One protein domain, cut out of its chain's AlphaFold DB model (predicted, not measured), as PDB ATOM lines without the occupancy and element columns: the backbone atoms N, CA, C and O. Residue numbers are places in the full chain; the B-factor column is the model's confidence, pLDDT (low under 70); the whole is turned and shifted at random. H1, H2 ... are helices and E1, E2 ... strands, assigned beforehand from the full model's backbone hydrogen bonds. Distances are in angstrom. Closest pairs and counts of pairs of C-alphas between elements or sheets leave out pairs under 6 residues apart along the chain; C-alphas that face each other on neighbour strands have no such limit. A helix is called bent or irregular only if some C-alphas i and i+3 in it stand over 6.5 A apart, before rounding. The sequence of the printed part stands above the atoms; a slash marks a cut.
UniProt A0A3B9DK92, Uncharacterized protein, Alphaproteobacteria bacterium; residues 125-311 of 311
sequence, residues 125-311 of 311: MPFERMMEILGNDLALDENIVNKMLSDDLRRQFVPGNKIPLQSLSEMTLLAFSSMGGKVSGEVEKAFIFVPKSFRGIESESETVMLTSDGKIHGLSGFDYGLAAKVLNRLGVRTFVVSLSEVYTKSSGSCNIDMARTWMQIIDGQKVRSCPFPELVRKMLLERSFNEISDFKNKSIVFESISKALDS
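What this domain is: This is residues 125 to 311 of the 311 residues of an uncharacterized protein of Alphaproteobacteria bacterium (UniProt A0A3B9DK92). A strongly twisted sheet, E3 E2 E1 E4, makes the middle of an elongated domain, with H5 on one face and H6 and H8 on the other, three layers. H1 to H4 gather at one end, where H4 packs on H5; at the other end lies a second sheet, E5 E6 E7 E8, with H6 between the sheets. The printed part has 187 residues, with eight named helices and eight named strands in the order H1 H2 H3 H4 E1 E2 E3 H5 E4 E5 E6 E7 E8 H6 H7 H8, class mixed. The first sheet is mixed, the second all antiparallel. The whole is compact, radius of gyration of the C-alphas 17.5 A, spans 55 by 35 by 26 A.

How they stand to each other: H4, residues 165 to 178, is the hub, irregular, with C-alphas 166 and 169 7.6 A apart. With residues 169 to 173 alone it touches H1, residues 127 to 134; the closest C-alphas, of Leu 134 and Ser 169, are 5.0 A apart. It touches H2, residues 142 to 148, closest C-alphas Val 145 and Thr 172, 5.7 A, and is near H3, residues 151 to 157. It touches H5, residues 224 to 233, at a shallow tilt of 11 degrees, the same way, closest C-alphas Glu 170 and Ala 227, 5.5 A. E1, residues 189 to 195, E2, 207 to 211, and E3, 216 to 219, form a meander of two hairpins, each strand antiparallel to the one before, with N 193 and O 208 at 2.9 A and N 209 and O 217 at 2.9 A. E4, residues 237 to 243, is parallel to E1, with N 192 and O 239 at 2.8 A. E3, H5 and E4 form a split strand-helix-strand unit, E2 and E1 between its strands, with a right-handed crossover. E4 runs on at 90 degrees into E5, residues 245 to 248; E5, E6, 252 to 256, E7, 262 to 266, and E8, 269 to 271, form a second meander of hairpins, with N 246 and O 254 at 2.8 A, N 263 and O 255 at 3.0 A and N 264 and O 271 at 2.9 A. H6, residues 276 to 286, has a height of 8.3 A over the first sheet and 7.5 A over the second, two layers there; the C-alphas of Thr 248 and Met 283 are its closest to E5, 5.0 A. H7, residues 293 to 297, only grazes both sheets. H8, residues 299 to 309, is on the same face as H6. Every O i to N i+4 pair is within hydrogen-bond range in H1, H2, H3, H6 and H8, against 8 of 10 in H4, 5 of 6 in H5 and 0 of 1 in H7, where 2 of 2 O i to N i+3 pairs are.

Where its parts are: H1 begins with C-alpha 127 at (253.719, 282.023, 292.401). H4 is 19.9 A long, E1 19.8 A, E4 19.1 A and H6 15.0 A. H8, 15.2 A, ends with C-alpha 309 at (259.355, 294.745, 281.200).

The domain as a whole: The two C-alphas farthest apart, of Asp 151 and Gly 268, are 55.1 A apart. The printed part has no cut, and the link from E1 to E2, 11 residues, is long. The mean pLDDT of the printed part is 90.1; residues 203 to 204 are under 70.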
ATOM      1  N   MET A 125     253.492 275.381 295.393       96.06
ATOM      2  CA  MET A 125     252.634 276.550 295.546       96.06
ATOM      3  C   MET A 125     252.732 277.412 294.282       96.06
ATOM      4  O   MET A 125     253.846 277.769 293.915       96.06
ATOM      5  N   PRO A 126     251.621 277.804 293.641       94.88
ATOM      6  CA  PRO A 126     251.669 278.776 292.551       94.88
ATOM      7  C   PRO A 126     252.298 280.100 292.997       94.88
ATOM      8  O   PRO A 126     252.035 280.564 294.111       94.88
ATOM      9  N   PHE A 127     253.090 280.729 292.130       93.69
ATOM     10  CA  PHE A 127     253.719 282.023 292.401       93.69
ATOM     11  C   PHE A 127     252.704 283.085 292.850       93.69
ATOM     12  O   PHE A 127     252.950 283.816 293.806       93.69
ATOM     13  N   GLU A 128     251.522 283.121 292.238       92.19
ATOM     14  CA  GLU A 128     250.437 284.034 292.603       92.19
ATOM     15  C   GLU A 128     250.000 283.846 294.059       92.19
ATOM     16  O   GLU A 128     249.838 284.823 294.787       92.19
ATOM     17  N   ARG A 129     249.898 282.596 294.528       93.94
ATOM     18  CA  ARG A 129     249.545 282.301 295.923       93.94
ATOM     19  C   ARG A 129     250.639 282.756 296.890       93.94
ATOM     20  O   ARG A 129     250.334 283.262 297.966       93.94
ATOM     21  N   MET A 130     251.910 282.613 296.510       94.44
ATOM     22  CA  MET A 130     253.027 283.151 297.292       94.44
ATOM     23  C   MET A 130     252.933 284.681 297.405       94.44
ATOM     24  O   MET A 130     253.141 285.230 298.487       94.44
ATOM     25  N   MET A 131     252.576 285.364 296.314       92.81
ATOM     26  CA  MET A 131     252.378 286.816 296.302       92.81
ATOM     27  C   MET A 131     251.191 287.263 297.157       92.81
ATOM     28  O   MET A 131     251.297 288.274 297.848       92.81
ATOM     29  N   GLU A 132     250.088 286.512 297.163       92.12
ATOM     30  CA  GLU A 132     248.955 286.768 298.062       92.12
ATOM     31  C   GLU A 132     249.355 286.680 299.538       92.12
ATOM     32  O   GLU A 132     248.917 287.507 300.334       92.12
ATOM     33  N   ILE A 133     250.193 285.700 299.902       93.06
ATOM     34  CA  ILE A 133     250.704 285.562 301.272       93.06
ATOM     35  C   ILE A 133     251.569 286.775 301.630       93.06
ATOM     36  O   ILE A 133     251.316 287.398 302.657       93.06
ATOM     37  N   LEU A 134     252.536 287.146 300.778       91.19
ATOM     38  CA  LEU A 134     253.408 288.317 300.989       91.19
ATOM     39  C   LEU A 134     252.652 289.645 301.071       91.19
ATOM     40  O   LEU A 134     253.129 290.587 301.690       91.19
ATOM     41  N   GLY A 135     251.498 289.749 300.413       87.94
ATOM     42  CA  GLY A 135     250.690 290.964 300.414       87.94
ATOM     43  C   GLY A 135     249.739 291.101 301.604       87.94
ATOM     44  O   GLY A 135     249.030 292.104 301.672       87.94
ATOM     45  N   ASN A 136     249.650 290.108 302.501       85.75
ATOM     46  CA  ASN A 136     248.614 290.084 303.535       85.75
ATOM     47  C   ASN A 136     249.079 289.461 304.863       85.75
ATOM     48  O   ASN A 136     248.695 288.343 305.215       85.75
ATOM     49  N   ASP A 137     249.829 290.231 305.651       79.81
ATOM     50  CA  ASP A 137     250.242 289.828 307.002       79.81
ATOM     51  C   ASP A 137     249.056 289.592 307.955       79.81
ATOM     52  O   ASP A 137     249.120 288.735 308.834       79.81
ATOM     53  N   LEU A 138     247.951 290.329 307.785       78.56
ATOM     54  CA  LEU A 138     246.799 290.298 308.699       78.56
ATOM     55  C   LEU A 138     245.974 289.009 308.610       78.56
ATOM     56  O   LEU A 138     245.209 288.707 309.527       78.56
ATOM     57  N   ALA A 139     246.103 288.253 307.521       81.62
ATOM     58  CA  ALA A 139     245.415 286.975 307.353       81.62
ATOM     59  C   ALA A 139     246.098 285.812 308.096       81.62
ATOM     60  O   ALA A 139     245.594 284.687 308.063       81.62
ATOM     61  N   LEU A 140     247.243 286.058 308.734       87.75
ATOM     62  CA  LEU A 140     248.102 285.033 309.313       87.75
ATOM     63  C   LEU A 140     248.075 285.089 310.845       87.75
ATOM     64  O   LEU A 140     247.951 286.151 311.452       87.75
ATOM     65  N   ASP A 141     248.213 283.927 311.482       90.19
ATOM     66  CA  ASP A 141     248.247 283.802 312.942       90.19
ATOM     67  C   ASP A 141     249.681 283.533 313.413       90.19
ATOM     68  O   ASP A 141     250.275 282.496 313.095       90.19
ATOM     69  N   GLU A 142     250.222 284.462 314.209       92.38
ATOM     70  CA  GLU A 142     251.559 284.382 314.806       92.38
ATOM     71  C   GLU A 142     251.807 283.029 315.488       92.38
ATOM     72  O   GLU A 142     252.865 282.427 315.307       92.38
ATOM     73  N   ASN A 143     250.833 282.509 316.241       91.88
ATOM     74  CA  ASN A 143     250.997 281.277 317.010       91.88
ATOM     75  C   ASN A 143     251.128 280.054 316.103       91.88
ATOM     76  O   ASN A 143     251.875 279.123 316.421       91.88
ATOM     77  N   ILE A 144     250.416 280.062 314.975       93.44
ATOM     78  CA  ILE A 144     250.454 278.979 313.991       93.44
ATOM     79  C   ILE A 144     251.805 278.973 313.287       93.44
ATOM     80  O   ILE A 144     252.494 277.952 313.301       93.44
ATOM     81  N   VAL A 145     252.241 280.124 312.770       93.25
ATOM     82  CA  VAL A 145     253.537 280.269 312.086       93.25
ATOM     83  C   VAL A 145     254.688 279.905 313.022       93.25
ATOM     84  O   VAL A 145     255.595 279.153 312.661       93.25
ATOM     85  N   ASN A 146     254.615 280.364 314.269       91.50
ATOM     86  CA  ASN A 146     255.627 280.095 315.277       91.50
ATOM     87  C   ASN A 146     255.759 278.600 315.617       91.50
ATOM     88  O   ASN A 146     256.859 278.137 315.912       91.50
ATOM     89  N   LYS A 147     254.663 277.830 315.552       92.00
ATOM     90  CA  LYS A 147     254.679 276.368 315.737       92.00
ATOM     91  C   LYS A 147     255.249 275.607 314.536       92.00
ATOM     92  O   LYS A 147     255.645 274.454 314.699       92.00
ATOM     93  N   MET A 148     255.290 276.222 313.355       92.56
ATOM     94  CA  MET A 148     255.842 275.610 312.142       92.56
ATOM     95  C   MET A 148     257.347 275.834 311.989       92.56
ATOM     96  O   MET A 148     258.041 275.002 311.408       92.56
ATOM     97  N   LEU A 149     257.867 276.945 312.507       91.12
ATOM     98  CA  LEU A 149     259.296 277.235 312.464       91.12
ATOM     99  C   LEU A 149     260.071 276.358 313.457       91.12
ATOM    100  O   LEU A 149     259.668 276.173 314.604       91.12
ATOM    101  N   SER A 150     261.233 275.857 313.032       87.50
ATOM    102  CA  SER A 150     262.185 275.235 313.954       87.50
ATOM    103  C   SER A 150     262.830 276.282 314.862       87.50
ATOM    104  O   SER A 150     262.949 277.454 314.493       87.50
ATOM    105  N   ASP A 151     263.315 275.855 316.029       87.25
ATOM    106  CA  ASP A 151     263.998 276.750 316.971       87.25
ATOM    107  C   ASP A 151     265.217 277.442 316.344       87.25
ATOM    108  O   ASP A 151     265.474 278.611 316.628       87.25
ATOM    109  N   ASP A 152     265.937 276.758 315.453       87.81
ATOM    110  CA  ASP A 152     267.091 277.326 314.749       87.81
ATOM    111  C   ASP A 152     266.682 278.456 313.799       87.81
ATOM    112  O   ASP A 152     267.291 279.529 313.808       87.81
ATOM    113  N   LEU A 153     265.614 278.257 313.018       87.38
ATOM    114  CA  LEU A 153     265.096 279.295 312.125       87.38
ATOM    115  C   LEU A 153     264.556 280.481 312.916       87.38
ATOM    116  O   LEU A 153     264.810 281.626 312.545       87.38
ATOM    117  N   ARG A 154     263.880 280.225 314.041       86.50
ATOM    118  CA  ARG A 154     263.431 281.292 314.939       86.50
ATOM    119  C   ARG A 154     264.604 282.128 315.436       86.50
ATOM    120  O   ARG A 154     264.573 283.342 315.287       86.50
ATOM    121  N   ARG A 155     265.667 281.500 315.952       87.00
ATOM    122  CA  ARG A 155     266.863 282.224 316.428       87.00
ATOM    123  C   ARG A 155     267.549 283.023 315.325       87.00
ATOM    124  O   ARG A 155     268.113 284.076 315.602       87.00
ATOM    125  N   GLN A 156     267.537 282.516 314.095       86.19
ATOM    126  CA  GLN A 156     268.212 283.157 312.973       86.19
ATOM    127  C   GLN A 156     267.434 284.353 312.406       86.19
ATOM    128  O   GLN A 156     268.054 285.312 311.943       86.19
ATOM    129  N   PHE A 157     266.101 284.285 312.395       83.25
ATOM    130  CA  PHE A 157     265.270 285.219 311.634       83.25
ATOM    131  C   PHE A 157     264.321 286.068 312.484       83.25
ATOM    132  O   PHE A 157     263.914 287.126 312.019       83.25
ATOM    133  N   VAL A 158     263.992 285.663 313.714       82.31
ATOM    134  CA  VAL A 158     263.050 286.391 314.577       82.31
ATOM    135  C   VAL A 158     263.821 287.275 315.562       82.31
ATOM    136  O   VAL A 158     264.509 286.758 316.447       82.31
ATOM    137  N   PRO A 159     263.726 288.613 315.452       72.00
ATOM    138  CA  PRO A 159     264.351 289.517 316.406       72.00
ATOM    139  C   PRO A 159     263.556 289.514 317.723       72.00
ATOM    140  O   PRO A 159     262.608 290.271 317.904       72.00
ATOM    141  N   GLY A 160     263.950 288.652 318.662       78.12
ATOM    142  CA  GLY A 160     263.355 288.565 319.999       78.12
ATOM    143  C   GLY A 160     262.377 287.400 320.170       78.12
ATOM    144  O   GLY A 160     262.509 286.357 319.538       78.12
ATOM    145  N   ASN A 161     261.417 287.555 321.088       77.12
ATOM    146  CA  ASN A 161     260.557 286.446 321.529       77.12
ATOM    147  C   ASN A 161     259.310 286.230 320.658       77.12
ATOM    148  O   ASN A 161     258.711 285.156 320.723       77.12
ATOM    149  N   LYS A 162     258.915 287.243 319.883       84.81
ATOM    150  CA  LYS A 162     257.697 287.274 319.066       84.81
ATOM    151  C   LYS A 162     258.024 287.622 317.625       84.81
ATOM    152  O   LYS A 162     258.978 288.364 317.384       84.81
ATOM    153  N   ILE A 163     257.231 287.101 316.695       83.75
ATOM    154  CA  ILE A 163     257.369 287.449 315.279       83.75
ATOM    155  C   ILE A 163     256.746 288.838 315.086       83.75
ATOM    156  O   ILE A 163     255.581 289.024 315.439       83.75
ATOM    157  N   PRO A 164     257.487 289.833 314.563       85.88
ATOM    158  CA  PRO A 164     256.901 291.126 314.230       85.88
ATOM    159  C   PRO A 164     255.771 290.960 313.209       85.88
ATOM    160  O   PRO A 164     255.934 290.224 312.240       85.88
ATOM    161  N   LEU A 165     254.655 291.672 313.398       83.50
ATOM    162  CA  LEU A 165     253.492 291.586 312.501       83.50
ATOM    163  C   LEU A 165     253.869 291.852 311.034       83.50
ATOM    164  O   LEU A 165     253.458 291.108 310.159       83.50
ATOM    165  N   GLN A 166     254.719 292.853 310.801       83.56
ATOM    166  CA  GLN A 166     255.252 293.254 309.489       83.56
ATOM    167  C   GLN A 166     256.205 292.235 308.829       83.56
ATOM    168  O   GLN A 166     256.780 292.513 307.788       83.56
ATOM    169  N   SER A 167     256.493 291.116 309.492       88.56
ATOM    170  CA  SER A 167     257.355 290.055 308.959       88.56
ATOM    171  C   SER A 167     256.612 288.715 308.904       88.56
ATOM    172  O   SER A 167     257.229 287.663 308.711       88.56
ATOM    173  N   LEU A 168     255.305 288.702 309.195       90.69
ATOM    174  CA  LEU A 168     254.562 287.469 309.434       90.69
ATOM    175  C   LEU A 168     254.361 286.677 308.140       90.69
ATOM    176  O   LEU A 168     254.492 285.448 308.151       90.69
ATOM    177  N   SER A 169     254.117 287.357 307.021       92.81
ATOM    178  CA  SER A 169     254.028 286.739 305.700       92.81
ATOM    179  C   SER A 169     255.349 286.117 305.252       92.81
ATOM    180  O   SER A 169     255.378 284.956 304.824       92.81
ATOM    181  N   GLU A 170     256.475 286.806 305.431       93.25
ATOM    182  CA  GLU A 170     257.776 286.253 305.081       93.25
ATOM    183  C   GLU A 170     258.167 285.088 305.997       93.25
ATOM    184  O   GLU A 170     258.726 284.100 305.521       93.25
ATOM    185  N   MET A 171     257.846 285.150 307.296       92.94
ATOM    186  CA  MET A 171     258.064 284.025 308.219       92.94
ATOM    187  C   MET A 171     257.200 282.817 307.867       92.94
ATOM    188  O   MET A 171     257.648 281.674 307.977       92.94
ATOM    189  N   THR A 172     255.982 283.061 307.397       94.50
ATOM    190  CA  THR A 172     255.082 282.019 306.900       94.50
ATOM    191  C   THR A 172     255.686 281.313 305.688       94.50
ATOM    192  O   THR A 172     255.773 280.083 305.654       94.50
ATOM    193  N   LEU A 173     256.200 282.072 304.718       95.19
ATOM    194  CA  LEU A 173     256.883 281.503 303.555       95.19
ATOM    195  C   LEU A 173     258.242 280.879 303.896       95.19
ATOM    196  O   LEU A 173     258.659 279.914 303.251       95.19
ATOM    197  N   LEU A 174     258.924 281.365 304.933       94.44
ATOM    198  CA  LEU A 174     260.119 280.719 305.469       94.44
ATOM    199  C   LEU A 174     259.786 279.337 306.046       94.44
ATOM    200  O   LEU A 174     260.539 278.393 305.805       94.44
ATOM    201  N   ALA A 175     258.665 279.203 306.763       94.56
ATOM    202  CA  ALA A 175     258.177 277.917 307.256       94.56
ATOM    203  C   ALA A 175     257.822 276.972 306.097       94.56
ATOM    204  O   ALA A 175     258.245 275.819 306.087       94.56
ATOM    205  N   PHE A 176     257.138 277.467 305.063       96.00
ATOM    206  CA  PHE A 176     256.891 276.692 303.843       96.00
ATOM    207  C   PHE A 176     258.199 276.207 303.188       96.00
ATOM    208  O   PHE A 176     258.357 275.020 302.893       96.00
ATOM    209  N   SER A 177     259.170 277.110 303.009       95.00
ATOM    210  CA  SER A 177     260.485 276.799 302.435       95.00
ATOM    211  C   SER A 177     261.261 275.781 303.275       95.00
ATOM    212  O   SER A 177     261.906 274.887 302.725       95.00
ATOM    213  N   SER A 178     261.214 275.885 304.606       93.19
ATOM    214  CA  SER A 178     261.948 274.984 305.503       93.19
ATOM    215  C   SER A 178     261.414 273.554 305.480       93.19
ATOM    216  O   SER A 178     262.192 272.613 305.635       93.19
ATOM    217  N   MET A 179     260.124 273.387 305.188       93.06
ATOM    218  CA  MET A 179     259.489 272.090 304.948       93.06
ATOM    219  C   MET A 179     259.822 271.496 303.563       93.06
ATOM    220  O   MET A 179     259.312 270.437 303.202       93.06
ATOM    221  N   GLY A 180     260.666 272.163 302.767       92.88
ATOM    222  CA  GLY A 180     261.004 271.756 301.402       92.88
ATOM    223  C   GLY A 180     259.980 272.200 300.357       92.88
ATOM    224  O   GLY A 180     259.949 271.635 299.261       92.88
ATOM    225  N   GLY A 181     259.142 273.187 300.693       94.62
ATOM    226  CA  GLY A 181     258.190 273.801 299.776       94.62
ATOM    227  C   GLY A 181     258.878 274.418 298.565       94.62
ATOM    228  O   GLY A 181     259.983 274.958 298.657       94.62
ATOM    229  N   LYS A 182     258.212 274.318 297.417       94.19
ATOM    230  CA  LYS A 182     258.652 274.888 296.143       94.19
ATOM    231  C   LYS A 182     257.545 275.743 295.560       94.19
ATOM    232  O   LYS A 182     256.369 275.458 295.788       94.19
ATOM    233  N   VAL A 183     257.940 276.757 294.807       94.38
ATOM    234  CA  VAL A 183     257.014 277.616 294.079       94.38
ATOM    235  C   VAL A 183     257.023 277.214 292.609       94.38
ATOM    236  O   VAL A 183     258.099 277.074 292.032       94.38
ATOM    237  N   SER A 184     255.840 277.018 292.029       90.88
ATOM    238  CA  SER A 184     255.661 276.834 290.590       90.88
ATOM    239  C   SER A 184     255.433 278.177 289.911       90.88
ATOM    240  O   SER A 184     254.755 279.056 290.444       90.88
ATOM    241  N   GLY A 185     255.956 278.315 288.699       84.00
ATOM    242  CA  GLY A 185     255.746 279.485 287.853       84.00
ATOM    243  C   GLY A 185     256.963 279.781 286.989       84.00
ATOM    244  O   GLY A 185     258.034 279.212 287.185       84.00
ATOM    245  N   GLU A 186     256.788 280.691 286.036       86.38
ATOM    246  CA  GLU A 186     257.859 281.149 285.136       86.38
ATOM    247  C   GLU A 186     258.658 282.325 285.725       86.38
ATOM    248  O   GLU A 186     259.626 282.806 285.134       86.38
ATOM    249  N   VAL A 187     258.271 282.806 286.913       93.19
ATOM    250  CA  VAL A 187     258.933 283.938 287.562       93.19
ATOM    251  C   VAL A 187     260.250 283.496 288.199       93.19
ATOM    252  O   VAL A 187     260.311 283.078 289.352       93.19
ATOM    253  N   GLU A 188     261.337 283.632 287.444       93.12
ATOM    254  CA  GLU A 188     262.690 283.312 287.906       93.12
ATOM    255  C   GLU A 188     263.353 284.452 288.687       93.12
ATOM    256  O   GLU A 188     264.310 284.221 289.435       93.12
ATOM    257  N   LYS A 189     262.917 285.704 288.483       95.50
ATOM    258  CA  LYS A 189     263.547 286.885 289.099       95.50
ATOM    259  C   LYS A 189     262.522 287.864 289.643       95.50
ATOM    260  O   LYS A 189     261.461 288.056 289.057       95.50
ATOM    261  N   ALA A 190     262.908 288.556 290.711       96.56
ATOM    262  CA  ALA A 190     262.184 289.713 291.217       96.56
ATOM    263  C   ALA A 190     263.138 290.864 291.568       96.56
ATOM    264  O   ALA A 190     264.249 290.655 292.061       96.56
ATOM    265  N   PHE A 191     262.697 292.092 291.329       97.44
ATOM    266  CA  PHE A 191     263.423 293.326 291.601       97.44
ATOM    267  C   PHE A 191     262.620 294.133 292.612       97.44
ATOM    268  O   PHE A 191     261.525 294.593 292.304       97.44
ATOM    269  N   ILE A 192     263.150 294.283 293.822       96.88
ATOM    270  CA  ILE A 192     262.499 295.001 294.918       96.88
ATOM    271  C   ILE A 192     263.099 296.401 294.984       96.88
ATOM    272  O   ILE A 192     264.288 296.555 295.262       96.88
ATOM    273  N   PHE A 193     262.292 297.422 294.724       96.12
ATOM    274  CA  PHE A 193     262.739 298.808 294.698       96.12
ATOM    275  C   PHE A 193     262.563 299.437 296.070       96.12
ATOM    276  O   PHE A 193     261.456 299.518 296.596       96.12
ATOM    277  N   VAL A 194     263.671 299.911 296.638       94.81
ATOM    278  CA  VAL A 194     263.683 300.543 297.960       94.81
ATOM    279  C   VAL A 194     264.381 301.894 297.898       94.81
ATOM    280  O   VAL A 194     265.349 302.067 297.144       94.81
ATOM    281  N   PRO A 195     263.947 302.873 298.699       94.25
ATOM    282  CA  PRO A 195     264.643 304.139 298.757       94.25
ATOM    283  C   PRO A 195     265.989 303.957 299.480       94.25
ATOM    284  O   PRO A 195     266.101 303.238 300.471       94.25
ATOM    285  N   LYS A 196     267.049 304.632 299.021       93.75
ATOM    286  CA  LYS A 196     268.380 304.613 299.673       93.75
ATOM    287  C   LYS A 196     268.376 305.225 301.079       93.75
ATOM    288  O   LYS A 196     269.329 305.054 301.837       93.75
ATOM    289  N   SER A 197     267.313 305.946 301.418       92.88
ATOM    290  CA  SER A 197     267.012 306.487 302.739       92.88
ATOM    291  C   SER A 197     265.501 306.577 302.907       92.88
ATOM    292  O   SER A 197     264.819 306.960 301.967       92.88
ATOM    293  N   PHE A 198     264.978 306.301 304.096       90.38
ATOM    294  CA  PHE A 198     263.547 306.451 304.392       90.38
ATOM    295  C   PHE A 198     263.170 307.876 304.842       90.38
ATOM    296  O   PHE A 198     262.009 308.164 305.106       90.38
ATOM    297  N   ARG A 199     264.133 308.805 304.938       91.81
ATOM    298  CA  ARG A 199     263.852 310.198 305.325       91.81
ATOM    299  C   ARG A 199     263.170 310.950 304.186       91.81
ATOM    300  O   ARG A 199     263.725 311.010 303.091       91.81
ATOM    301  N   GLY A 200     262.036 311.588 304.468       89.12
ATOM    302  CA  GLY A 200     261.233 312.275 303.448       89.12
ATOM    303  C   GLY A 200     260.383 311.321 302.602       89.12
ATOM    304  O   GLY A 200     259.899 311.722 301.552       89.12
ATOM    305  N   ILE A 201     260.228 310.070 303.046       90.00
ATOM    306  CA  ILE A 201     259.300 309.082 302.492       90.00
ATOM    307  C   ILE A 201     258.172 308.893 303.505       90.00
ATOM    308  O   ILE A 201     258.430 308.845 304.709       90.00
ATOM    309  N   GLU A 202     256.934 308.794 303.033       79.88
ATOM    310  CA  GLU A 202     255.784 308.524 303.896       79.88
ATOM    311  C   GLU A 202     255.886 307.123 304.517       79.88
ATOM    312  O   GLU A 202     256.243 306.150 303.851       79.88
ATOM    313  N   SER A 203     255.603 307.019 305.817       63.72
ATOM    314  CA  SER A 203     255.859 305.817 306.623       63.72
ATOM    315  C   SER A 203     254.995 304.607 306.264       63.72
ATOM    316  O   SER A 203     255.378 303.491 306.594       63.72
ATOM    317  N   GLU A 204     253.863 304.811 305.588       63.56
ATOM    318  CA  GLU A 204     252.942 303.746 305.150       63.56
ATOM    319  C   GLU A 204     253.118 303.389 303.664       63.56
ATOM    320  O   GLU A 204     252.220 302.851 303.022       63.56
ATOM    321  N   SER A 205     254.276 303.715 303.087       71.06
ATOM    322  CA  SER A 205     254.544 303.462 301.674       71.06
ATOM    323  C   SER A 205     254.656 301.967 301.358       71.06
ATOM    324  O   SER A 205     255.413 301.226 301.985       71.06
ATOM    325  N   GLU A 206     253.929 301.534 300.327       87.69
ATOM    326  CA  GLU A 206     254.102 300.213 299.717       87.69
ATOM    327  C   GLU A 206     255.534 300.029 299.197       87.69
ATOM    328  O   GLU A 206     256.138 300.946 298.633       87.69
ATOM    329  N   THR A 207     256.054 298.806 299.276       92.00
ATOM    330  CA  THR A 207     257.266 298.432 298.544       92.00
ATOM    331  C   THR A 207     256.900 297.999 297.127       92.00
ATOM    332  O   THR A 207     256.027 297.155 296.934       92.00
ATOM    333  N   VAL A 208     257.585 298.557 296.125       95.62
ATOM    334  CA  VAL A 208     257.370 298.202 294.716       95.62
ATOM    335  C   VAL A 208     258.252 297.020 294.339       95.62
ATOM    336  O   VAL A 208     259.466 297.047 294.558       95.62
ATOM    337  N   MET A 209     257.658 296.007 293.716       96.62
ATOM    338  CA  MET A 209     258.373 294.850 293.189       96.62
ATOM    339  C   MET A 209     258.035 294.625 291.715       96.62
ATOM    340  O   MET A 209     256.869 294.662 291.342       96.62
ATOM    341  N   LEU A 210     259.042 294.366 290.883       97.50
ATOM    342  CA  LEU A 210     258.884 293.921 289.495       97.50
ATOM    343  C   LEU A 210     259.296 292.457 289.383       97.50
ATOM    344  O   LEU A 210     260.381 292.095 289.836       97.50
ATOM    345  N   THR A 211     258.481 291.630 288.751       96.88
ATOM    346  CA  THR A 211     258.788 290.225 288.454       96.88
ATOM    347  C   THR A 211     259.299 290.058 287.025       96.88
ATOM    348  O   THR A 211     259.146 290.943 286.184       96.88
ATOM    349  N   SER A 212     259.959 288.933 286.738       95.38
ATOM    350  CA  SER A 212     260.522 288.658 285.408       95.38
ATOM    351  C   SER A 212     259.488 288.489 284.295       95.38
ATOM    352  O   SER A 212     259.878 288.572 283.142       95.38
ATOM    353  N   ASP A 213     258.214 288.284 284.627       94.12
ATOM    354  CA  ASP A 213     257.075 288.260 283.695       94.12
ATOM    355  C   ASP A 213     256.448 289.657 283.484       94.12
ATOM    356  O   ASP A 213     255.304 289.774 283.051       94.12
ATOM    357  N   GLY A 214     257.153 290.727 283.864       94.50
ATOM    358  CA  GLY A 214     256.750 292.109 283.597       94.50
ATOM    359  C   GLY A 214     255.699 292.688 284.547       94.50
ATOM    360  O   GLY A 214     255.336 293.860 284.407       94.50
ATOM    361  N   LYS A 215     255.220 291.931 285.543       95.38
ATOM    362  CA  LYS A 215     254.212 292.422 286.496       95.38
ATOM    363  C   LYS A 215     254.830 293.297 287.587       95.38
ATOM    364  O   LYS A 215     255.866 292.985 288.173       95.38
ATOM    365  N   ILE A 216     254.154 294.408 287.891       96.12
ATOM    366  CA  ILE A 216     254.540 295.341 288.957       96.12
ATOM    367  C   ILE A 216     253.572 295.196 290.134       96.12
ATOM    368  O   ILE A 216     252.382 295.493 290.021       96.12
ATOM    369  N   HIS A 217     254.101 294.813 291.289       94.12
ATOM    370  CA  HIS A 217     253.377 294.611 292.539       94.12
ATOM    371  C   HIS A 217     253.660 295.745 293.533       94.12
ATOM    372  O   HIS A 217     254.754 296.312 293.542       94.12
ATOM    373  N   GLY A 218     252.673 296.060 294.375       92.44
ATOM    374  CA  GLY A 218     252.874 296.828 295.607       92.44
ATOM    375  C   GLY A 218     252.577 295.959 296.798       92.44
ATOM    376  O   GLY A 218     251.581 295.238 296.782       92.44
ATOM    377  N   LEU A 219     253.452 296.016 297.789       89.81
ATOM    378  CA  LEU A 219     253.359 295.203 298.990       89.81
ATOM    379  C   LEU A 219     253.412 296.128 300.207       89.81
ATOM    380  O   LEU A 219     254.426 296.788 300.454       89.81
ATOM    381  N   SER A 220     252.302 296.204 300.935       85.00
ATOM    382  CA  SER A 220     252.179 296.953 302.190       85.00
ATOM    383  C   SER A 220     252.752 296.143 303.348       85.00
ATOM    384  O   SER A 220     252.588 294.931 303.373       85.00
ATOM    385  N   GLY A 221     253.412 296.798 304.308       78.38
ATOM    386  CA  GLY A 221     253.971 296.118 305.490       78.38
ATOM    387  C   GLY A 221     255.184 295.219 305.219       78.38
ATOM    388  O   GLY A 221     255.734 294.662 306.154       78.38
ATOM    389  N   PHE A 222     255.637 295.146 303.969       84.88
ATOM    390  CA  PHE A 222     256.615 294.188 303.460       84.88
ATOM    391  C   PHE A 222     258.033 294.346 304.037       84.88
ATOM    392  O   PHE A 222     258.720 295.349 303.788       84.88
ATOM    393  N   ASP A 223     258.536 293.314 304.719       89.31
ATOM    394  CA  ASP A 223     259.933 293.232 305.150       89.31
ATOM    395  C   ASP A 223     260.814 292.780 303.979       89.31
ATOM    396  O   ASP A 223     261.202 291.616 303.846       89.31
ATOM    397  N   TYR A 224     261.187 293.734 303.120       90.38
ATOM    398  CA  TYR A 224     261.994 293.456 301.928       90.38
ATOM    399  C   TYR A 224     263.317 292.730 302.222       90.38
ATOM    400  O   TYR A 224     263.839 292.016 301.360       90.38
ATOM    401  N   GLY A 225     263.890 292.923 303.416       89.25
ATOM    402  CA  GLY A 225     265.152 292.309 303.810       89.25
ATOM    403  C   GLY A 225     264.996 290.811 304.051       89.25
ATOM    404  O   GLY A 225     265.842 290.015 303.626       89.25
ATOM    405  N   LEU A 226     263.910 290.423 304.716       90.62
ATOM    406  CA  LEU A 226     263.556 289.028 304.935       90.62
ATOM    407  C   LEU A 226     262.975 288.390 303.669       90.62
ATOM    408  O   LEU A 226     263.410 287.301 303.284       90.62
ATOM    409  N   ALA A 227     262.085 289.095 302.975       92.31
ATOM    410  CA  ALA A 227     261.436 288.621 301.763       92.31
ATOM    411  C   ALA A 227     262.456 288.258 300.685       92.31
ATOM    412  O   ALA A 227     262.387 287.176 300.108       92.31
ATOM    413  N   ALA A 228     263.479 289.097 300.471       94.12
ATOM    414  CA  ALA A 228     264.546 288.797 299.521       94.12
ATOM    415  C   ALA A 228     265.240 287.457 299.833       94.12
ATOM    416  O   ALA A 228     265.527 286.678 298.920       94.12
ATOM    417  N   LYS A 229     265.486 287.150 301.113       92.25
ATOM    418  CA  LYS A 229     266.095 285.876 301.528       92.25
ATOM    419  C   LYS A 229     265.147 284.703 301.290       92.25
ATOM    420  O   LYS A 229     265.588 283.676 300.783       92.25
ATOM    421  N   VAL A 230     263.873 284.853 301.645       93.19
ATOM    422  CA  VAL A 230     262.857 283.799 301.505       93.19
ATOM    423  C   VAL A 230     262.590 283.483 300.034       93.19
ATOM    424  O   VAL A 230     262.673 282.324 299.641       93.19
ATOM    425  N   LEU A 231     262.394 284.504 299.200       94.31
ATOM    426  CA  LEU A 231     262.203 284.362 297.757       94.31
ATOM    427  C   LEU A 231     263.386 283.645 297.086       94.31
ATOM    428  O   LEU A 231     263.175 282.695 296.334       94.31
ATOM    429  N   ASN A 232     264.632 283.995 297.442       93.38
ATOM    430  CA  ASN A 232     265.816 283.285 296.936       93.38
ATOM    431  C   ASN A 232     265.814 281.795 297.325       93.38
ATOM    432  O   ASN A 232     266.205 280.952 296.519       93.38
ATOM    433  N   ARG A 233     265.367 281.449 298.542       92.12
ATOM    434  CA  ARG A 233     265.244 280.044 298.980       92.12
ATOM    435  C   ARG A 233     264.145 279.289 298.237       92.12
ATOM    436  O   ARG A 233     264.247 278.073 298.101       92.12
ATOM    437  N   LEU A 234     263.117 279.994 297.774       93.75
ATOM    438  CA  LEU A 234     262.016 279.445 296.983       93.75
ATOM    439  C   LEU A 234     262.328 279.374 295.480       93.75
ATOM    440  O   LEU A 234     261.497 278.898 294.715       93.75
ATOM    441  N   GLY A 235     263.531 279.788 295.065       91.50
ATOM    442  CA  GLY A 235     263.992 279.715 293.676       91.50
ATOM    443  C   GLY A 235     263.778 280.993 292.864       91.50
ATOM    444  O   GLY A 235     264.190 281.038 291.709       91.50
ATOM    445  N   VAL A 236     263.215 282.048 293.460       94.31
ATOM    446  CA  VAL A 236     263.036 283.352 292.811       94.31
ATOM    447  C   VAL A 236     264.248 284.220 293.123       94.31
ATOM    448  O   VAL A 236     264.420 284.694 294.247       94.31
ATOM    449  N   ARG A 237     265.117 284.445 292.135       94.94
ATOM    450  CA  ARG A 237     266.330 285.245 292.327       94.94
ATOM    451  C   ARG A 237     265.972 286.713 292.540       94.94
ATOM    452  O   ARG A 237     265.513 287.386 291.617       94.94
ATOM    453  N   THR A 238     266.239 287.234 293.733       95.38
ATOM    454  CA  THR A 238     265.845 288.601 294.094       95.38
ATOM    455  C   THR A 238     266.985 289.607 294.039       95.38
ATOM    456  O   THR A 238     268.119 289.331 294.437       95.38
ATOM    457  N   PHE A 239     266.666 290.813 293.572       95.75
ATOM    458  CA  PHE A 239     267.571 291.955 293.528       95.75
ATOM    459  C   PHE A 239     266.950 293.131 294.275       95.75
ATOM    460  O   PHE A 239     265.909 293.643 293.874       95.75
ATOM    461  N   VAL A 240     267.607 293.597 295.338       95.31
ATOM    462  CA  VAL A 240     267.194 294.819 296.039       95.31
ATOM    463  C   VAL A 240     267.801 296.029 295.327       95.31
ATOM    464  O   VAL A 240     269.010 296.282 295.376       95.31
ATOM    465  N   VAL A 241     266.955 296.785 294.638       95.56
ATOM    466  CA  VAL A 241     267.312 297.957 293.842       95.56
ATOM    467  C   VAL A 241     267.140 299.204 294.700       95.56
ATOM    468  O   VAL A 241     266.094 299.844 294.724       95.56
ATOM    469  N   SER A 242     268.200 299.543 295.434       94.31
ATOM    470  CA  SER A 242     268.251 300.808 296.169       94.31
ATOM    471  C   SER A 242     268.453 301.987 295.215       94.31
ATOM    472  O   SER A 242     269.451 301.994 294.480       94.31
ATOM    473  N   LEU A 243     267.524 302.948 295.260       95.12
ATOM    474  CA  LEU A 243     267.485 304.155 294.427       95.12
ATOM    475  C   LEU A 243     267.785 305.418 295.238       95.12
ATOM    476  O   LEU A 243     267.350 305.552 296.379       95.12
ATOM    477  N   SER A 244     268.504 306.357 294.638       94.75
ATOM    478  CA  SER A 244     268.751 307.719 295.131       94.75
ATOM    479  C   SER A 244     268.075 308.807 294.299       94.75
ATOM    480  O   SER A 244     268.043 309.968 294.710       94.75
ATOM    481  N   GLU A 245     267.517 308.420 293.157       94.31
ATOM    482  CA  GLU A 245     266.790 309.280 292.240       94.31
ATOM    483  C   GLU A 245     265.639 308.489 291.610       94.31
ATOM    484  O   GLU A 245     265.781 307.309 291.289       94.31
ATOM    485  N   VAL A 246     264.492 309.143 291.456       94.06
ATOM    486  CA  VAL A 246     263.337 308.638 290.717       94.06
ATOM    487  C   VAL A 246     262.910 309.746 289.772       94.06
ATOM    488  O   VAL A 246     262.602 310.853 290.210       94.06
ATOM    489  N   TYR A 247     262.903 309.456 288.479       92.88
ATOM    490  CA  TYR A 247     262.543 310.412 287.442       92.88
ATOM    491  C   TYR A 247     261.394 309.846 286.617       92.88
ATOM    492  O   TYR A 247     261.432 308.686 286.211       92.88
ATOM    493  N   THR A 248     260.384 310.666 286.360       91.75
ATOM    494  CA  THR A 248     259.278 310.360 285.451       91.75
ATOM    495  C   THR A 248     259.170 311.483 284.428       91.75
ATOM    496  O   THR A 248     259.390 312.654 284.747       91.75
ATOM    497  N   LYS A 249     258.811 311.137 283.197       88.50
ATOM    498  CA  LYS A 249     258.578 312.089 282.108       88.50
ATOM    499  C   LYS A 249     257.313 312.909 282.353       88.50
ATOM    500  O   LYS A 249     257.252 314.061 281.938       88.50
ATOM    501  N   SER A 250     256.310 312.326 283.019       84.88
ATOM    502  CA  SER A 250     254.988 312.945 283.199       84.88
ATOM    503  C   SER A 250     254.758 313.608 284.560       84.88
ATOM    504  O   SER A 250     254.043 314.601 284.638       84.88
ATOM    505  N   SER A 251     255.318 313.053 285.639       80.50
ATOM    506  CA  SER A 251     254.915 313.357 287.025       80.50
ATOM    507  C   SER A 251     256.028 314.005 287.859       80.50
ATOM    508  O   SER A 251     255.889 314.176 289.069       80.50
ATOM    509  N   GLY A 252     257.135 314.384 287.217       84.50
ATOM    510  CA  GLY A 252     258.278 315.025 287.859       84.50
ATOM    511  C   GLY A 252     259.302 314.036 288.411       84.50
ATOM    512  O   GLY A 252     259.427 312.901 287.944       84.50
ATOM    513  N   SER A 253     260.092 314.494 289.383       90.00
ATOM    514  CA  SER A 253     261.226 313.738 289.918       90.00
ATOM    515  C   SER A 253     261.423 313.946 291.411       90.00
ATOM    516  O   SER A 253     261.090 315.004 291.954       90.00
ATOM    517  N   CYS A 254     262.005 312.934 292.046       92.12
ATOM    518  CA  CYS A 254     262.550 313.029 293.386       92.12
ATOM    519  C   CYS A 254     264.019 312.624 293.403       92.12
ATOM    520  O   CYS A 254     264.428 311.683 292.722       92.12
ATOM    521  N   ASN A 255     264.792 313.245 294.283       93.94
ATOM    522  CA  ASN A 255     266.169 312.851 294.539       93.94
ATOM    523  C   ASN A 255     266.537 313.060 296.009       93.94
ATOM    524  O   ASN A 255     265.931 313.879 296.708       93.94
ATOM    525  N   ILE A 256     267.543 312.326 296.486       93.25
ATOM    526  CA  ILE A 256     268.072 312.549 297.835       93.25
ATOM    527  C   ILE A 256     268.964 313.794 297.860       93.25
ATOM    528  O   ILE A 256     269.753 314.035 296.942       93.25
ATOM    529  N   ASP A 257     268.874 314.567 298.936       89.62
ATOM    530  CA  ASP A 257     269.808 315.653 299.221       89.62
ATOM    531  C   ASP A 257     271.082 315.166 299.940       89.62
ATOM    532  O   ASP A 257     271.257 313.983 300.251       89.62
ATOM    533  N   MET A 258     271.991 316.100 300.246       87.56
ATOM    534  CA  MET A 258     273.224 315.805 300.993       87.56
ATOM    535  C   MET A 258     272.960 315.254 302.407       87.56
ATOM    536  O   MET A 258     273.790 314.523 302.944       87.56
ATOM    537  N   ALA A 259     271.803 315.559 303.004       90.12
ATOM    538  CA  ALA A 259     271.367 315.038 304.299       90.12
ATOM    539  C   ALA A 259     270.640 313.679 304.188       90.12
ATOM    540  O   ALA A 259     270.129 313.165 305.193       90.12
ATOM    541  N   ARG A 260     270.621 313.080 302.987       92.12
ATOM    542  CA  ARG A 260     269.923 311.834 302.638       92.12
ATOM    543  C   ARG A 260     268.412 311.917 302.851       92.12
ATOM    544  O   ARG A 260     267.791 310.917 303.202       92.12
ATOM    545  N   THR A 261     267.829 313.095 302.681       93.25
ATOM    546  CA  THR A 261     266.380 313.304 302.720       93.25
ATOM    547  C   THR A 261     265.864 313.397 301.295       93.25
ATOM    548  O   THR A 261     266.436 314.119 300.478       93.25
ATOM    549  N   TRP A 262     264.803 312.656 300.989       94.19
ATOM    550  CA  TRP A 262     264.133 312.759 299.701       94.19
ATOM    551  C   TRP A 262     263.432 314.101 299.559       94.19
ATOM    552  O   TRP A 262     262.793 314.595 300.492       94.19
ATOM    553  N   MET A 263     263.575 314.687 298.376       91.75
ATOM    554  CA  MET A 263     262.918 315.930 298.015       91.75
ATOM    555  C   MET A 263     262.308 315.822 296.625       91.75
ATOM    556  O   MET A 263     262.882 315.182 295.746       91.75
ATOM    557  N   GLN A 264     261.193 316.515 296.437       88.75
ATOM    558  CA  GLN A 264     260.537 316.735 295.157       88.75
ATOM    559  C   GLN A 264     260.622 318.222 294.795       88.75
ATOM    560  O   GLN A 264     260.627 319.089 295.674       88.75
ATOM    561  N   ILE A 265     260.688 318.526 293.499       78.81
ATOM    562  CA  ILE A 265     260.532 319.894 292.990       78.81
ATOM    563  C   ILE A 265     259.116 320.020 292.425       78.81
ATOM    564  O   ILE A 265     258.804 319.380 291.424       78.81
ATOM    565  N   ILE A 266     258.279 320.839 293.061       76.44
ATOM    566  CA  ILE A 266     256.913 321.158 292.617       76.44
ATOM    567  C   ILE A 266     256.865 322.669 292.386       76.44
ATOM    568  O   ILE A 266     257.203 323.430 293.290       76.44
ATOM    569  N   ASP A 267     256.532 323.109 291.170       73.50
ATOM    570  CA  ASP A 267     256.442 324.533 290.798       73.50
ATOM    571  C   ASP A 267     257.684 325.370 291.175       73.50
ATOM    572  O   ASP A 267     257.603 326.515 291.620       73.50
ATOM    573  N   GLY A 268     258.875 324.774 291.036       72.31
ATOM    574  CA  GLY A 268     260.154 325.404 291.384       72.31
ATOM    575  C   GLY A 268     260.477 325.435 292.885       72.31
ATOM    576  O   GLY A 268     261.582 325.833 293.258       72.31
ATOM    577  N   GLN A 269     259.572 324.972 293.751       77.38
ATOM    578  CA  GLN A 269     259.800 324.840 295.188       77.38
ATOM    579  C   GLN A 269     260.260 323.429 295.557       77.38
ATOM    580  O   GLN A 269     259.748 322.429 295.057       77.38
ATOM    581  N   LYS A 270     261.232 323.347 296.470       82.25
ATOM    582  CA  LYS A 270     261.711 322.075 297.021       82.25
ATOM    583  C   LYS A 270     260.850 321.666 298.209       82.25
ATOM    584  O   LYS A 270     260.876 322.329 299.244       82.25
ATOM    585  N   VAL A 271     260.157 320.543 298.080       87.12
ATOM    586  CA  VAL A 271     259.351 319.934 299.139       87.12
ATOM    587  C   VAL A 271     260.089 318.708 299.671       87.12
ATOM    588  O   VAL A 271     260.534 317.868 298.896       87.12
ATOM    589  N   ARG A 272     260.242 318.590 300.997       85.25
ATOM    590  CA  ARG A 272     260.892 317.441 301.665       85.25
ATOM    591  C   ARG A 272     259.930 316.263 301.842       85.25
ATOM    592  O   ARG A 272     259.706 315.792 302.953       85.25
ATOM    593  N   SER A 273     259.337 315.844 300.739       88.69
ATOM    594  CA  SER A 273     258.510 314.651 300.641       88.69
ATOM    595  C   SER A 273     258.722 314.046 299.261       88.69
ATOM    596  O   SER A 273     259.017 314.773 298.309       88.69
ATOM    597  N   CYS A 274     258.595 312.729 299.153       90.06
ATOM    598  CA  CYS A 274     258.544 312.048 297.876       90.06
ATOM    599  C   CYS A 274     257.494 310.929 297.896       90.06
ATOM    600  O   CYS A 274     257.618 310.009 298.716       90.06
ATOM    601  N   PRO A 275     256.533 310.930 296.951       91.56
ATOM    602  CA  PRO A 275     255.626 309.809 296.712       91.56
ATOM    603  C   PRO A 275     256.370 308.678 295.977       91.56
ATOM    604  O   PRO A 275     256.114 308.359 294.816       91.56
ATOM    605  N   PHE A 276     257.364 308.099 296.649       93.19
ATOM    606  CA  PHE A 276     258.342 307.196 296.044       93.19
ATOM    607  C   PHE A 276     257.719 305.970 295.361       93.19
ATOM    608  O   PHE A 276     258.062 305.742 294.201       93.19
ATOM    609  N   PRO A 277     256.794 305.205 295.976       93.56
ATOM    610  CA  PRO A 277     256.228 304.021 295.322       93.56
ATOM    611  C   PRO A 277     255.482 304.368 294.031       93.56
ATOM    612  O   PRO A 277     255.656 303.699 293.011       93.56
ATOM    613  N   GLU A 278     254.693 305.444 294.049       92.81
ATOM    614  CA  GLU A 278     253.936 305.906 292.884       92.81
ATOM    615  C   GLU A 278     254.878 306.297 291.739       92.81
ATOM    616  O   GLU A 278     254.717 305.838 290.603       92.81
ATOM    617  N   LEU A 279     255.904 307.099 292.040       93.56
ATOM    618  CA  LEU A 279     256.865 307.543 291.036       93.56
ATOM    619  C   LEU A 279     257.735 306.398 290.519       93.56
ATOM    620  O   LEU A 279     258.048 306.383 289.334       93.56
ATOM    621  N   VAL A 280     258.091 305.415 291.351       95.75
ATOM    622  CA  VAL A 280     258.829 304.226 290.894       95.75
ATOM    623  C   VAL A 280     257.987 303.410 289.917       95.75
ATOM    624  O   VAL A 280     258.489 303.042 288.858       95.75
ATOM    625  N   ARG A 281     256.703 303.168 290.214       95.81
ATOM    626  CA  ARG A 281     255.798 302.466 289.286       95.81
ATOM    627  C   ARG A 281     255.710 303.196 287.947       95.81
ATOM    628  O   ARG A 281     255.902 302.579 286.903       95.81
ATOM    629  N   LYS A 282     255.485 304.514 287.975       95.25
ATOM    630  CA  LYS A 282     255.447 305.350 286.766       95.25
ATOM    631  C   LYS A 282     256.771 305.315 286.002       95.25
ATOM    632  O   LYS A 282     256.765 305.113 284.796       95.25
ATOM    633  N   MET A 283     257.902 305.425 286.698       96.06
ATOM    634  CA  MET A 283     259.237 305.364 286.099       96.06
ATOM    635  C   MET A 283     259.497 304.030 285.386       96.06
ATOM    636  O   MET A 283     260.098 304.015 284.311       96.06
ATOM    637  N   LEU A 284     259.051 302.909 285.965       96.69
ATOM    638  CA  LEU A 284     259.150 301.590 285.335       96.69
ATOM    639  C   LEU A 284     258.304 301.518 284.057       96.69
ATOM    640  O   LEU A 284     258.817 301.103 283.020       96.69
ATOM    641  N   LEU A 285     257.053 301.987 284.110       94.75
ATOM    642  CA  LEU A 285     256.145 302.011 282.957       94.75
ATOM    643  C   LEU A 285     256.650 302.925 281.825       94.75
ATOM    644  O   LEU A 285     256.588 302.560 280.655       94.75
ATOM    645  N   GLU A 286     257.195 304.096 282.161       95.12
ATOM    646  CA  GLU A 286     257.723 305.081 281.201       95.12
ATOM    647  C   GLU A 286     259.155 304.783 280.729       95.12
ATOM    648  O   GLU A 286     259.684 305.466 279.836       95.12
ATOM    649  N   ARG A 287     259.788 303.777 281.345       94.25
ATOM    650  CA  ARG A 287     261.185 303.376 281.143       94.25
ATOM    651  C   ARG A 287     262.186 304.511 281.346       94.25
ATOM    652  O   ARG A 287     263.246 304.508 280.732       94.25
ATOM    653  N   SER A 288     261.865 305.471 282.206       94.56
ATOM    654  CA  SER A 288     262.700 306.645 282.492       94.56
ATOM    655  C   SER A 288     263.816 306.364 283.510       94.56
ATOM    656  O   SER A 288     264.640 307.226 283.804       94.56
ATOM    657  N   PHE A 289     263.904 305.130 284.022       93.12
ATOM    658  CA  PHE A 289     265.006 304.670 284.874       93.12
ATOM    659  C   PHE A 289     266.356 304.580 284.144       93.12
ATOM    660  O   PHE A 289     267.369 304.333 284.783       93.12
ATOM    661  N   ASN A 290     266.408 304.731 282.822       90.44
ATOM    662  CA  ASN A 290     267.659 304.840 282.066       90.44
ATOM    663  C   ASN A 290     268.303 306.237 282.180       90.44
ATOM    664  O   ASN A 290     269.482 306.401 281.864       90.44
ATOM    665  N   GLU A 291     267.539 307.231 282.636       90.31
ATOM    666  CA  GLU A 291     267.965 308.627 282.755       90.31
ATOM    667  C   GLU A 291     268.475 308.970 284.165       90.31
ATOM    668  O   GLU A 291     269.173 309.969 284.338       90.31
ATOM    669  N   ILE A 292     268.200 308.124 285.168       91.81
ATOM    670  CA  ILE A 292     268.631 308.361 286.552       91.81
ATOM    671  C   ILE A 292     270.108 308.023 286.771       91.81
ATOM    672  O   ILE A 292     270.691 307.123 286.157       91.81
ATOM    673  N   SER A 293     270.719 308.700 287.737       88.69
ATOM    674  CA  SER A 293     272.110 308.486 288.148       88.69
ATOM    675  C   SER A 293     272.415 307.048 288.593       88.69
ATOM    676  O   SER A 293     273.510 306.542 288.329       88.69
ATOM    677  N   ASP A 294     271.455 306.353 289.212       89.56
ATOM    678  CA  ASP A 294     271.620 304.969 289.670       89.56
ATOM    679  C   ASP A 294     271.819 303.964 288.522       89.56
ATOM    680  O   ASP A 294     272.507 302.955 288.714       89.56
ATOM    681  N   PHE A 295     271.299 304.255 287.323       87.31
ATOM    682  CA  PHE A 295     271.469 303.411 286.137       87.31
ATOM    683  C   PHE A 295     272.940 303.235 285.773       87.31
ATOM    684  O   PHE A 295     273.414 302.114 285.579       87.31
ATOM    685  N   LYS A 296     273.694 304.342 285.767       76.69
ATOM    686  CA  LYS A 296     275.119 304.364 285.396       76.69
ATOM    687  C   LYS A 296     275.968 303.453 286.284       76.69
ATOM    688  O   LYS A 296     276.950 302.887 285.819       76.69
ATOM    689  N   ASN A 297     275.571 303.288 287.545       76.00
ATOM    690  CA  ASN A 297     276.307 302.493 288.527       76.00
ATOM    691  C   ASN A 297     275.899 301.009 288.543       76.00
ATOM    692  O   ASN A 297     276.615 300.192 289.118       76.00
ATOM    693  N   LYS A 298     274.740 300.651 287.971       82.88
ATOM    694  CA  LYS A 298     274.140 299.308 288.069       82.88
ATOM    695  C   LYS A 298     273.542 298.827 286.740       82.88
ATOM    696  O   LYS A 298     272.511 298.150 286.748       82.88
ATOM    697  N   SER A 299     274.176 299.152 285.612       80.31
ATOM    698  CA  SER A 299     273.616 298.923 284.268       80.31
ATOM    699  C   SER A 299     273.106 297.492 284.054       80.31
ATOM    700  O   SER A 299     271.986 297.316 283.601       80.31
ATOM    701  N   ILE A 300     273.840 296.468 284.507       88.44
ATOM    702  CA  ILE A 300     273.464 295.046 284.357       88.44
ATOM    703  C   ILE A 300     272.109 294.711 285.014       88.44
ATOM    704  O   ILE A 300     271.316 293.929 284.478       88.44
ATOM    705  N   VAL A 301     271.831 295.277 286.195       91.12
ATOM    706  CA  VAL A 301     270.559 295.041 286.901       91.12
ATOM    707  C   VAL A 301     269.426 295.747 286.165       91.12
ATOM    708  O   VAL A 301     268.375 295.147 285.958       91.12
ATOM    709  N   PHE A 302     269.652 296.980 285.711       92.44
ATOM    710  CA  PHE A 302     268.652 297.734 284.956       92.44
ATOM    711  C   PHE A 302     268.392 297.175 283.554       92.44
ATOM    712  O   PHE A 302     267.251 297.179 283.114       92.44
ATOM    713  N   GLU A 303     269.388 296.599 282.886       91.38
ATOM    714  CA  GLU A 303     269.184 295.834 281.650       91.38
ATOM    715  C   GLU A 303     268.312 294.597 281.895       91.38
ATOM    716  O   GLU A 303     267.472 294.243 281.069       91.38
ATOM    717  N   SER A 304     268.479 293.937 283.046       93.75
ATOM    718  CA  SER A 304     267.618 292.815 283.437       93.75
ATOM    719  C   SER A 304     266.188 293.271 283.750       93.75
ATOM    720  O   SER A 304     265.249 292.550 283.421       93.75
ATOM    721  N   ILE A 305     266.023 294.465 284.328       95.62
ATOM    722  CA  ILE A 305     264.721 295.122 284.530       95.62
ATOM    723  C   ILE A 305     264.061 295.431 283.182       95.62
ATOM    724  O   ILE A 305     262.891 295.114 283.003       95.62
ATOM    725  N   SER A 306     264.800 295.987 282.215       94.69
ATOM    726  CA  SER A 306     264.276 296.243 280.867       94.69
ATOM    727  C   SER A 306     263.756 294.966 280.212       94.69
ATOM    728  O   SER A 306     262.630 294.962 279.736       94.69
ATOM    729  N   LYS A 307     264.523 293.867 280.273       94.25
ATOM    730  CA  LYS A 307     264.098 292.565 279.729       94.25
ATOM    731  C   LYS A 307     262.829 292.030 280.390       94.25
ATOM    732  O   LYS A 307     261.973 291.497 279.699       94.25
ATOM    733  N   ALA A 308     262.712 292.175 281.710       94.75
ATOM    734  CA  ALA A 308     261.506 291.776 282.430       94.75
ATOM    735  C   ALA A 308     260.278 292.578 281.965       94.75
ATOM    736  O   ALA A 308     259.216 292.008 281.776       94.75
ATOM    737  N   LEU A 309     260.428 293.883 281.719       94.69
ATOM    738  CA  LEU A 309     259.355 294.745 281.200       94.69
ATOM    739  C   LEU A 309     259.021 294.515 279.713       94.69
ATOM    740  O   LEU A 309     258.048 295.088 279.224       94.69
ATOM    741  N   ASP A 310     259.848 293.762 278.987       92.38
ATOM    742  CA  ASP A 310     259.629 293.362 277.588       92.38
ATOM    743  C   ASP A 310     258.992 291.964 277.459       92.38
ATOM    744  O   ASP A 310     258.742 291.524 276.335       92.38
ATOM    745  N   SER A 311     258.801 291.257 278.581       85.31
ATOM    746  CA  SER A 311     258.286 289.879 278.629       85.31
ATOM    747  C   SER A 311     256.764 289.799 278.523       85.31
ATOM    748  O   SER A 311     256.084 290.787 278.883       85.31
TER     749      SER A 311